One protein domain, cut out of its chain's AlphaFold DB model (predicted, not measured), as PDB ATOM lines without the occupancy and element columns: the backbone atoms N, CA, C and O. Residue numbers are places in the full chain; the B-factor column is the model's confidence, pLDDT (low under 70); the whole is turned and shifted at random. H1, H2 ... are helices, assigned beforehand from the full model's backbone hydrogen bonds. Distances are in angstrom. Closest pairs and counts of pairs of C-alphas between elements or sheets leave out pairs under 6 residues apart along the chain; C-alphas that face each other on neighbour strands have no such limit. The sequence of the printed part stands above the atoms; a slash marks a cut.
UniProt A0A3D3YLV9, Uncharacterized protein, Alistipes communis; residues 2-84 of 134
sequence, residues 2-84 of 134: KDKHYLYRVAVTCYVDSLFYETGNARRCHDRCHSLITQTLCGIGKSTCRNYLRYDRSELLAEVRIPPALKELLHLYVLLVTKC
ATOM      1  N   LYS A   2     277.257 249.696 217.162       64.94
ATOM      2  CA  LYS A   2     276.491 250.379 216.106       64.94
ATOM      3  C   LYS A   2     277.447 251.266 215.303       64.94
ATOM      4  O   LYS A   2     278.349 251.859 215.882       64.94
ATOM      5  N   ASP A   3     277.254 251.313 213.990       82.00
ATOM      6  CA  ASP A   3     278.029 252.136 213.055       82.00
ATOM      7  C   ASP A   3     278.105 253.607 213.531       82.00
ATOM      8  O   ASP A   3     277.091 254.201 213.906       82.00
ATOM      9  N   LYS A   4     279.305 254.203 213.507       81.75
ATOM     10  CA  LYS A   4     279.554 255.602 213.898       81.75
ATOM     11  C   LYS A   4     278.693 256.573 213.087       81.75
ATOM     12  O   LYS A   4     278.168 257.538 213.640       81.75
ATOM     13  N   HIS A   5     278.487 256.299 211.798       84.44
ATOM     14  CA  HIS A   5     277.617 257.120 210.956       84.44
ATOM     15  C   HIS A   5     276.150 256.987 211.359       84.44
ATOM     16  O   HIS A   5     275.405 257.963 211.319       84.44
ATOM     17  N   TYR A   6     275.727 255.801 211.792       84.38
ATOM     18  CA  TYR A   6     274.389 255.607 212.333       84.38
ATOM     19  C   TYR A   6     274.180 256.402 213.631       84.38
ATOM     20  O   TYR A   6     273.175 257.103 213.742       84.38
ATOM     21  N   LEU A   7     275.126 256.363 214.575       85.38
ATOM     22  CA  LEU A   7     275.038 257.148 215.815       85.38
ATOM     23  C   LEU A   7     275.029 258.658 215.539       85.38
ATOM     24  O   LEU A   7     274.251 259.386 216.150       85.38
ATOM     25  N   TYR A   8     275.803 259.117 214.553       87.44
ATOM     26  CA  TYR A   8     275.763 260.506 214.094       87.44
ATOM     27  C   TYR A   8     274.384 260.916 213.565       87.44
ATOM     28  O   TYR A   8     273.850 261.952 213.955       87.44
ATOM     29  N   ARG A   9     273.761 260.079 212.727       87.75
ATOM     30  CA  ARG A   9     272.398 260.321 212.227       87.75
ATOM     31  C   ARG A   9     271.373 260.377 213.359       87.75
ATOM     32  O   ARG A   9     270.487 261.229 213.332       87.75
ATOM     33  N   VAL A  10     271.501 259.506 214.362       86.69
ATOM     34  CA  VAL A  10     270.644 259.528 215.559       86.69
ATOM     35  C   VAL A  10     270.839 260.831 216.337       86.69
ATOM     36  O   VAL A  10     269.846 261.489 216.624       86.69
ATOM     37  N   ALA A  11     272.081 261.261 216.587       88.50
ATOM     38  CA  ALA A  11     272.366 262.519 217.279       88.50
ATOM     39  C   ALA A  11     271.776 263.737 216.549       88.50
ATOM     40  O   ALA A  11     271.139 264.581 217.176       88.50
ATOM     41  N   VAL A  12     271.937 263.814 215.221       90.81
ATOM     42  CA  VAL A  12     271.328 264.876 214.400       90.81
ATOM     43  C   VAL A  12     269.805 264.845 214.507       90.81
ATOM     44  O   VAL A  12     269.192 265.893 214.684       90.81
ATOM     45  N   THR A  13     269.196 263.656 214.450       90.19
ATOM     46  CA  THR A  13     267.741 263.513 214.596       90.19
ATOM     47  C   THR A  13     267.270 263.997 215.970       90.19
ATOM     48  O   THR A  13     266.354 264.807 216.024       90.19
ATOM     49  N   CYS A  14     267.926 263.569 217.058       88.75
ATOM     50  CA  CYS A  14     267.630 264.017 218.422       88.75
ATOM     51  C   CYS A  14     267.737 265.536 218.562       88.75
ATOM     52  O   CYS A  14     266.863 266.166 219.146       88.75
ATOM     53  N   TYR A  15     268.807 266.125 218.025       91.12
ATOM     54  CA  TYR A  15     269.026 267.562 218.112       91.12
ATOM     55  C   TYR A  15     267.925 268.340 217.383       91.12
ATOM     56  O   TYR A  15     267.293 269.209 217.977       91.12
ATOM     57  N   VAL A  16     267.641 267.991 216.128       93.12
ATOM     58  CA  VAL A  16     266.583 268.638 215.335       93.12
ATOM     59  C   VAL A  16     265.213 268.479 215.991       93.12
ATOM     60  O   VAL A  16     264.449 269.440 216.063       93.12
ATOM     61  N   ASP A  17     264.910 267.286 216.495       91.25
ATOM     62  CA  ASP A  17     263.647 267.023 217.171       91.25
ATOM     63  C   ASP A  17     263.512 267.838 218.461       91.25
ATOM     64  O   ASP A  17     262.474 268.457 218.661       91.25
ATOM     65  N   SER A  18     264.582 267.979 219.253       91.06
ATOM     66  CA  SER A  18     264.579 268.814 220.466       91.06
ATOM     67  C   SER A  18     264.301 270.300 220.205       91.06
ATOM     68  O   SER A  18     263.767 270.987 221.070       91.06
ATOM     69  N   LEU A  19     264.631 270.801 219.009       94.25
ATOM     70  CA  LEU A  19     264.330 272.173 218.591       94.25
ATOM     71  C   LEU A  19     262.892 272.311 218.067       94.25
ATOM     72  O   LEU A  19     262.262 273.365 218.183       94.25
ATOM     73  N   PHE A  20     262.375 271.255 217.438       93.75
ATOM     74  CA  PHE A  20     261.068 271.266 216.794       93.75
ATOM     75  C   PHE A  20     259.934 270.932 217.764       93.75
ATOM     76  O   PHE A  20     258.905 271.604 217.724       93.75
ATOM     77  N   TYR A  21     260.111 269.901 218.587       91.38
ATOM     78  CA  TYR A  21     259.095 269.324 219.457       91.38
ATOM     79  C   TYR A  21     258.605 270.320 220.512       91.38
ATOM     80  O   TYR A  21     259.378 271.081 221.090       91.38
ATOM     81  N   GLU A  22     257.301 270.299 220.777       91.75
ATOM     82  CA  GLU A  22     256.680 271.062 221.854       91.75
ATOM     83  C   GLU A  22     255.578 270.217 222.505       91.75
ATOM     84  O   GLU A  22     254.618 269.798 221.851       91.75
ATOM     85  N   THR A  23     255.720 269.957 223.806       91.19
ATOM     86  CA  THR A  23     254.786 269.127 224.575       91.19
ATOM     87  C   THR A  23     253.359 269.665 224.471       91.19
ATOM     88  O   THR A  23     253.106 270.839 224.720       91.19
ATOM     89  N   GLY A  24     252.409 268.799 224.111       91.00
ATOM     90  CA  GLY A  24     250.994 269.168 223.968       91.00
ATOM     91  C   GLY A  24     250.635 269.868 222.650       91.00
ATOM     92  O   GLY A  24     249.460 270.144 222.414       91.00
ATOM     93  N   ASN A  25     251.597 270.109 221.754       91.00
ATOM     94  CA  ASN A  25     251.346 270.744 220.463       91.00
ATOM     95  C   ASN A  25     251.359 269.710 219.323       91.00
ATOM     96  O   ASN A  25     252.409 269.285 218.844       91.00
ATOM     97  N   ALA A  26     250.177 269.346 218.816       87.94
ATOM     98  CA  ALA A  26     250.037 268.364 217.732       87.94
ATOM     99  C   ALA A  26     250.723 268.782 216.413       87.94
ATOM    100  O   ALA A  26     251.069 267.928 215.598       87.94
ATOM    101  N   ARG A  27     250.950 270.086 216.189       88.12
ATOM    102  CA  ARG A  27     251.704 270.583 215.023       88.12
ATOM    103  C   ARG A  27     253.217 270.461 215.213       88.12
ATOM    104  O   ARG A  27     253.953 270.534 214.231       88.12
ATOM    105  N   ARG A  28     253.668 270.267 216.452       88.88
ATOM    106  CA  ARG A  28     255.070 270.197 216.868       88.88
ATOM    107  C   ARG A  28     255.365 268.877 217.586       88.88
ATOM    108  O   ARG A  28     255.860 268.852 218.705       88.88
ATOM    109  N   CYS A  29     255.047 267.769 216.923       89.81
ATOM    110  CA  CYS A  29     255.311 266.410 217.400       89.81
ATOM    111  C   CYS A  29     256.449 265.729 216.616       89.81
ATOM    112  O   CYS A  29     256.827 266.189 215.534       89.81
ATOM    113  N   HIS A  30     256.946 264.599 217.128       89.75
ATOM    114  CA  HIS A  30     258.043 263.829 216.523       89.75
ATOM    115  C   HIS A  30     257.758 263.393 215.080       89.75
ATOM    116  O   HIS A  30     258.601 263.540 214.196       89.75
ATOM    117  N   ASP A  31     256.541 262.914 214.811       88.75
ATOM    118  CA  ASP A  31     256.145 262.481 213.467       88.75
ATOM    119  C   ASP A  31     256.155 263.648 212.476       88.75
ATOM    120  O   ASP A  31     256.575 263.503 211.322       88.75
ATOM    121  N   ARG A  32     255.739 264.836 212.932       90.50
ATOM    122  CA  ARG A  32     255.765 266.039 212.104       90.50
ATOM    123  C   ARG A  32     257.192 266.539 211.905       90.50
ATOM    124  O   ARG A  32     257.539 266.850 210.770       90.50
ATOM    125  N   CYS A  33     258.035 266.527 212.939       91.19
ATOM    126  CA  CYS A  33     259.467 266.810 212.802       91.19
ATOM    127  C   CYS A  33     260.104 265.910 211.733       91.19
ATOM    128  O   CYS A  33     260.796 266.384 210.828       91.19
ATOM    129  N   HIS A  34     259.798 264.611 211.779       90.69
ATOM    130  CA  HIS A  34     260.307 263.656 210.809       90.69
ATOM    131  C   HIS A  34     259.848 263.951 209.392       90.69
ATOM    132  O   HIS A  34     260.677 264.071 208.491       90.69
ATOM    133  N   SER A  35     258.540 264.114 209.207       89.25
ATOM    134  CA  SER A  35     257.946 264.370 207.899       89.25
ATOM    135  C   SER A  35     258.399 265.693 207.283       89.25
ATOM    136  O   SER A  35     258.369 265.821 206.062       89.25
ATOM    137  N   LEU A  36     258.746 266.697 208.086       89.75
ATOM    138  CA  LEU A  36     259.076 268.023 207.565       89.75
ATOM    139  C   LEU A  36     260.571 268.263 207.413       89.75
ATOM    140  O   LEU A  36     260.966 269.011 206.524       89.75
ATOM    141  N   ILE A  37     261.381 267.660 208.282       91.38
ATOM    142  CA  ILE A  37     262.790 268.018 208.425       91.38
ATOM    143  C   ILE A  37     263.663 266.775 208.334       91.38
ATOM    144  O   ILE A  37     264.445 266.642 207.403       91.38
ATOM    145  N   THR A  38     263.561 265.841 209.282       90.38
ATOM    146  CA  THR A  38     264.628 264.835 209.412       90.38
ATOM    147  C   THR A  38     264.622 263.797 208.293       90.38
ATOM    148  O   THR A  38     265.694 263.313 207.952       90.38
ATOM    149  N   GLN A  39     263.481 263.502 207.655       89.19
ATOM    150  CA  GLN A  39     263.432 262.549 206.535       89.19
ATOM    151  C   GLN A  39     264.197 263.008 205.284       89.19
ATOM    152  O   GLN A  39     264.537 262.181 204.441       89.19
ATOM    153  N   THR A  40     264.439 264.315 205.130       85.69
ATOM    154  CA  THR A  40     265.169 264.867 203.976       85.69
ATOM    155  C   THR A  40     266.683 264.842 204.191       85.69
ATOM    156  O   THR A  40     267.447 265.030 203.245       85.69
ATOM    157  N   LEU A  41     267.137 264.568 205.417       86.31
ATOM    158  CA  LEU A  41     268.549 264.453 205.752       86.31
ATOM    159  C   LEU A  41     269.072 263.064 205.367       86.31
ATOM    160  O   LEU A  41     268.473 262.031 205.680       86.31
ATOM    161  N   CYS A  42     270.223 263.033 204.694       82.44
ATOM    162  CA  CYS A  42     270.787 261.814 204.116       82.44
ATOM    163  C   CYS A  42     270.896 260.664 205.139       82.44
ATOM    164  O   CYS A  42     271.488 260.796 206.214       82.44
ATOM    165  N   GLY A  43     270.332 259.506 204.784       81.75
ATOM    166  CA  GLY A  43     270.383 258.284 205.591       81.75
ATOM    167  C   GLY A  43     269.454 258.262 206.814       81.75
ATOM    168  O   GLY A  43     269.519 257.311 207.602       81.75
ATOM    169  N   ILE A  44     268.596 259.269 207.007       81.62
ATOM    170  CA  ILE A  44     267.618 259.305 208.102       81.62
ATOM    171  C   ILE A  44     266.261 258.801 207.600       81.62
ATOM    172  O   ILE A  44     265.442 259.539 207.065       81.62
ATOM    173  N   GLY A  45     266.010 257.506 207.791       77.81
ATOM    174  CA  GLY A  45     264.706 256.897 207.516       77.81
ATOM    175  C   GLY A  45     263.796 256.830 208.747       77.81
ATOM    176  O   GLY A  45     264.212 257.099 209.877       77.81
ATOM    177  N   LYS A  46     262.565 256.337 208.549       75.00
ATOM    178  CA  LYS A  46     261.596 256.061 209.631       75.00
ATOM    179  C   LYS A  46     262.154 255.157 210.735       75.00
ATOM    180  O   LYS A  46     261.696 255.216 211.873       75.00
ATOM    181  N   SER A  47     263.096 254.269 210.409       70.06
ATOM    182  CA  SER A  47     263.775 253.419 211.392       70.06
ATOM    183  C   SER A  47     264.705 254.240 212.286       70.06
ATOM    184  O   SER A  47     264.654 254.078 213.496       70.06
ATOM    185  N   THR A  48     265.503 255.159 211.737       68.19
ATOM    186  CA  THR A  48     266.348 256.087 212.511       68.19
ATOM    187  C   THR A  48     265.497 256.984 213.412       68.19
ATOM    188  O   THR A  48     265.781 257.087 214.603       68.19
ATOM    189  N   CYS A  49     264.398 257.532 212.876       67.75
ATOM    190  CA  CYS A  49     263.452 258.358 213.629       67.75
ATOM    191  C   CYS A  49     262.799 257.606 214.803       67.75
ATOM    192  O   CYS A  49     262.810 258.063 215.936       67.75
ATOM    193  N   ARG A  50     262.255 256.408 214.567       68.06
ATOM    194  CA  ARG A  50     261.626 255.621 215.644       68.06
ATOM    195  C   ARG A  50     262.633 255.077 216.647       68.06
ATOM    196  O   ARG A  50     262.284 254.836 217.799       68.06
ATOM    197  N   ASN A  51     263.869 254.850 216.208       67.12
ATOM    198  CA  ASN A  51     264.905 254.338 217.081       67.12
ATOM    199  C   ASN A  51     265.432 255.417 218.026       67.12
ATOM    200  O   ASN A  51     265.706 255.044 219.158       67.12
ATOM    201  N   TYR A  52     265.536 256.701 217.637       69.69
ATOM    202  CA  TYR A  52     266.069 257.737 218.543       69.69
ATOM    203  C   TYR A  52     265.230 257.898 219.822       69.69
ATOM    204  O   TYR A  52     265.802 257.957 220.903       69.69
ATOM    205  N   LEU A  53     263.894 257.819 219.721       66.88
ATOM    206  CA  LEU A  53     262.973 257.825 220.872       66.88
ATOM    207  C   LEU A  53     263.186 256.646 221.838       66.88
ATOM    208  O   LEU A  53     262.735 256.687 222.975       66.88
ATOM    209  N   ARG A  54     263.861 255.579 221.388       64.94
ATOM    210  CA  ARG A  54     264.229 254.417 222.212       64.94
ATOM    211  C   ARG A  54     265.626 254.534 222.818       64.94
ATOM    212  O   ARG A  54     265.980 253.703 223.651       64.94
ATOM    213  N   TYR A  55     266.437 255.508 222.401       60.19
ATOM    214  CA  TYR A  55     267.695 255.810 223.084       60.19
ATOM    215  C   TYR A  55     267.396 256.752 224.241       60.19
ATOM    216  O   TYR A  55     267.738 257.928 224.211       60.19
ATOM    217  N   ASP A  56     266.843 256.184 225.307       52.94
ATOM    218  CA  ASP A  56     266.830 256.772 226.651       52.94
ATOM    219  C   ASP A  56     268.245 256.773 227.279       52.94
ATOM    220  O   ASP A  56     268.454 256.521 228.458       52.94
ATOM    221  N   ARG A  57     269.284 256.923 226.446       54.94
ATOM    222  CA  ARG A  57     270.691 256.779 226.824       54.94
ATOM    223  C   ARG A  57     271.486 257.925 226.234       54.94
ATOM    224  O   ARG A  57     272.108 257.791 225.179       54.94
ATOM    225  N   SER A  58     271.471 259.036 226.962       60.03
ATOM    226  CA  SER A  58     272.381 260.171 226.790       60.03
ATOM    227  C   SER A  58     273.843 259.723 226.636       60.03
ATOM    228  O   SER A  58     274.571 260.283 225.823       60.03
ATOM    229  N   GLU A  59     274.243 258.649 227.321       63.78
ATOM    230  CA  GLU A  59     275.596 258.075 227.300       63.78
ATOM    231  C   GLU A  59     276.064 257.612 225.909       63.78
ATOM    232  O   GLU A  59     277.211 257.837 225.540       63.78
ATOM    233  N   LEU A  60     275.185 257.017 225.089       66.75
ATOM    234  CA  LEU A  60     275.564 256.509 223.757       66.75
ATOM    235  C   LEU A  60     275.782 257.625 222.727       66.75
ATOM    236  O   LEU A  60     276.437 257.409 221.707       66.75
ATOM    237  N   LEU A  61     275.192 258.797 222.968       72.38
ATOM    238  CA  LEU A  61     275.325 259.974 222.113       72.38
ATOM    239  C   LEU A  61     276.310 260.997 222.690       72.38
ATOM    240  O   LEU A  61     276.681 261.921 221.972       72.38
ATOM    241  N   ALA A  62     276.760 260.828 223.939       71.75
ATOM    242  CA  ALA A  62     277.660 261.756 224.624       71.75
ATOM    243  C   ALA A  62     278.973 261.979 223.856       71.75
ATOM    244  O   ALA A  62     279.495 263.090 223.815       71.75
ATOM    245  N   GLU A  63     279.471 260.939 223.185       75.88
ATOM    246  CA  GLU A  63     280.699 260.999 222.384       75.88
ATOM    247  C   GLU A  63     280.470 261.514 220.951       75.88
ATOM    248  O   GLU A  63     281.416 261.806 220.214       75.88
ATOM    249  N   VAL A  64     279.211 261.649 220.520       86.19
ATOM    250  CA  VAL A  64     278.864 262.082 219.165       86.19
ATOM    251  C   VAL A  64     278.768 263.601 219.115       86.19
ATOM    252  O   VAL A  64     277.748 264.211 219.436       86.19
ATOM    253  N   ARG A  65     279.835 264.240 218.633       88.88
ATOM    254  CA  ARG A  65     279.868 265.694 218.469       88.88
ATOM    255  C   ARG A  65     279.314 266.120 217.110       88.88
ATOM    256  O   ARG A  65     279.958 265.931 216.081       88.88
ATOM    257  N   ILE A  66     278.151 266.770 217.116       90.50
ATOM    258  CA  ILE A  66     277.667 267.537 215.958       90.50
ATOM    259  C   ILE A  66     278.495 268.833 215.869       90.50
ATOM    260  O   ILE A  66     278.584 269.544 216.879       90.50
ATOM    261  N   PRO A  67     279.101 269.163 214.711       94.25
ATOM    262  CA  PRO A  67     279.856 270.401 214.538       94.25
ATOM    263  C   PRO A  67     279.021 271.646 214.891       94.25
ATOM    264  O   PRO A  67     277.865 271.720 214.466       94.25
ATOM    265  N   PRO A  68     279.573 272.643 215.613       94.19
ATOM    266  CA  PRO A  68     278.824 273.838 216.018       94.19
ATOM    267  C   PRO A  68     278.184 274.595 214.848       94.19
ATOM    268  O   PRO A  68     276.998 274.887 214.892       94.19
ATOM    269  N   ALA A  69     278.920 274.811 213.753       93.44
ATOM    270  CA  ALA A  69     278.377 275.481 212.567       93.44
ATOM    271  C   ALA A  69     277.182 274.726 211.954       93.44
ATOM    272  O   ALA A  69     276.218 275.336 211.501       93.44
ATOM    273  N   LEU A  70     277.210 273.388 211.983       93.94
ATOM    274  CA  LEU A  70     276.085 272.582 211.510       93.94
ATOM    275  C   LEU A  70     274.870 272.712 212.437       93.94
ATOM    276  O   LEU A  70     273.745 272.723 211.946       93.94
ATOM    277  N   LYS A  71     275.076 272.830 213.755       95.00
ATOM    278  CA  LYS A  71     273.982 273.065 214.706       95.00
ATOM    279  C   LYS A  71     273.237 274.361 214.396       95.00
ATOM    280  O   LYS A  71     272.015 274.324 214.318       95.00
ATOM    281  N   GLU A  72     273.952 275.451 214.130       95.56
ATOM    282  CA  GLU A  72     273.324 276.737 213.792       95.56
ATOM    283  C   GLU A  72     272.534 276.677 212.478       95.56
ATOM    284  O   GLU A  72     271.413 277.179 212.403       95.56
ATOM    285  N   LEU A  73     273.048 275.978 211.457       93.75
ATOM    286  CA  LEU A  73     272.307 275.759 210.207       93.75
ATOM    287  C   LEU A  73     271.025 274.944 210.426       93.75
ATOM    288  O   LEU A  73     269.976 275.272 209.871       93.75
ATOM    289  N   LEU A  74     271.097 273.888 211.240       94.94
ATOM    290  CA  LEU A  74     269.932 273.076 211.592       94.94
ATOM    291  C   LEU A  74     268.917 273.884 212.406       94.94
ATOM    292  O   LEU A  74     267.719 273.775 212.156       94.94
ATOM    293  N   HIS A  75     269.382 274.720 213.334       95.31
ATOM    294  CA  HIS A  75     268.530 275.603 214.120       95.31
ATOM    295  C   HIS A  75     267.799 276.603 213.228       95.31
ATOM    296  O   HIS A  75     266.570 276.677 213.283       95.31
ATOM    297  N   LEU A  76     268.519 277.295 212.341       94.00
ATOM    298  CA  LEU A  76     267.910 278.193 211.366       94.00
ATOM    299  C   LEU A  76     266.847 277.463 210.538       94.00
ATOM    300  O   LEU A  76     265.731 277.956 210.395       94.00
ATOM    301  N   TYR A  77     267.152 276.263 210.042       92.88
ATOM    302  CA  TYR A  77     266.194 275.501 209.246       92.88
ATOM    303  C   TYR A  77     264.930 275.128 210.037       92.88
ATOM    304  O   TYR A  77     263.821 275.337 209.546       92.88
ATOM    305  N   VAL A  78     265.072 274.647 211.279       94.44
ATOM    306  CA  VAL A  78     263.931 274.340 212.162       94.44
ATOM    307  C   VAL A  78     263.097 275.590 212.444       94.44
ATOM    308  O   VAL A  78     261.867 275.539 212.375       94.44
ATOM    309  N   LEU A  79     263.741 276.725 212.724       93.19
ATOM    310  CA  LEU A  79     263.052 277.989 212.969       93.19
ATOM    311  C   LEU A  79     262.197 278.393 211.761       93.19
ATOM    312  O   LEU A  79     261.016 278.698 211.913       93.19
ATOM    313  N   LEU A  80     262.763 278.335 210.556       92.19
ATOM    314  CA  LEU A  80     262.036 278.704 209.343       92.19
ATOM    315  C   LEU A  80     260.884 277.740 209.053       92.19
ATOM    316  O   LEU A  80     259.765 278.187 208.818       92.19
ATOM    317  N   VAL A  81     261.105 276.429 209.157       90.31
ATOM    318  CA  VAL A  81     260.053 275.426 208.921       90.31
ATOM    319  C   VAL A  81     258.915 275.523 209.948       90.31
ATOM    320  O   VAL A  81     257.772 275.194 209.630       90.31
ATOM    321  N   THR A  82     259.198 275.965 211.177       90.06
ATOM    322  CA  THR A  82     258.174 276.103 212.232       90.06
ATOM    323  C   THR A  82     257.403 277.420 212.171       90.06
ATOM    324  O   THR A  82     256.273 277.475 212.661       90.06
ATOM    325  N   LYS A  83     257.983 278.480 211.595       88.31
ATOM    326  CA  LYS A  83     257.386 279.828 211.565       88.31
ATOM    327  C   LYS A  83     256.848 280.239 210.200       88.31
ATOM    328  O   LYS A  83     255.912 281.032 210.140       88.31
ATOM    329  N   CYS A  84     257.406 279.710 209.119       84.69
ATOM    330  CA  CYS A  84     257.028 280.069 207.761       84.69
ATOM    331  C   CYS A  84     256.165 278.974 207.116       84.69
ATOM    332  O   CYS A  84     256.319 277.787 207.415       84.69
TER     333      CYS A  84
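This is residues 2 to 84 of the 134 residues of an uncharacterized protein of Alistipes communis (UniProt A0A3D3YLV9). The long helix H1 forms the core; the second long helix H5 slants to it as a V that closes near their last residues, while the short helices H2 and H3 pack crosswise on H1, H2 near the closed end of the V and H3 apart from H5, and the small helix H4 sits near residues 7 to 11 of H1, also apart from H5. The printed part has 83 residues with five named helices, H1 to H5 in order, and no named strand: all helix. It is compact, radius of gyration of the C-alphas 12.2 A, spanning 35 by 27 by 21 A.

H1, residues 4 to 20, runs 24.4 A from C-alpha 4 at (279.554, 255.602, 213.898). H2 is residues 30 to 36, H3 46 to 52 and H4 58 to 62. H5, residues 68 to 83, runs 22.7 A to C-alpha 83 at (257.386, 279.828, 211.565).

H1 is the hub. With residues 16 to 20 alone it touches H2, about perpendicular at 83 degrees, closest C-alphas Asp 17 and Cys 33, 6.1 A. With residues 9 to 14 alone it touches H3, closest C-alphas Val 10 and Tyr 52, 5.7 A. H1 and H4 only just touch, with 3 pairs of C-alphas within 8 A, the closest Ala 11 and Leu 61, 6.2 A. With residues 16 to 20 alone H1 touches H5, a steep tilt of 42 degrees, the same way, closest C-alphas Phe 20 and Val 78, 6.3 A. In H1 to H5 every O i to N i+4 pair is within hydrogen-bond range.

The farthest C-alphas, Lys 2 and Cys 84, are 36.5 A apart. The printed part has no cut and no long link. pLDDT is under 70 at residue 2 and residues 48 to 60.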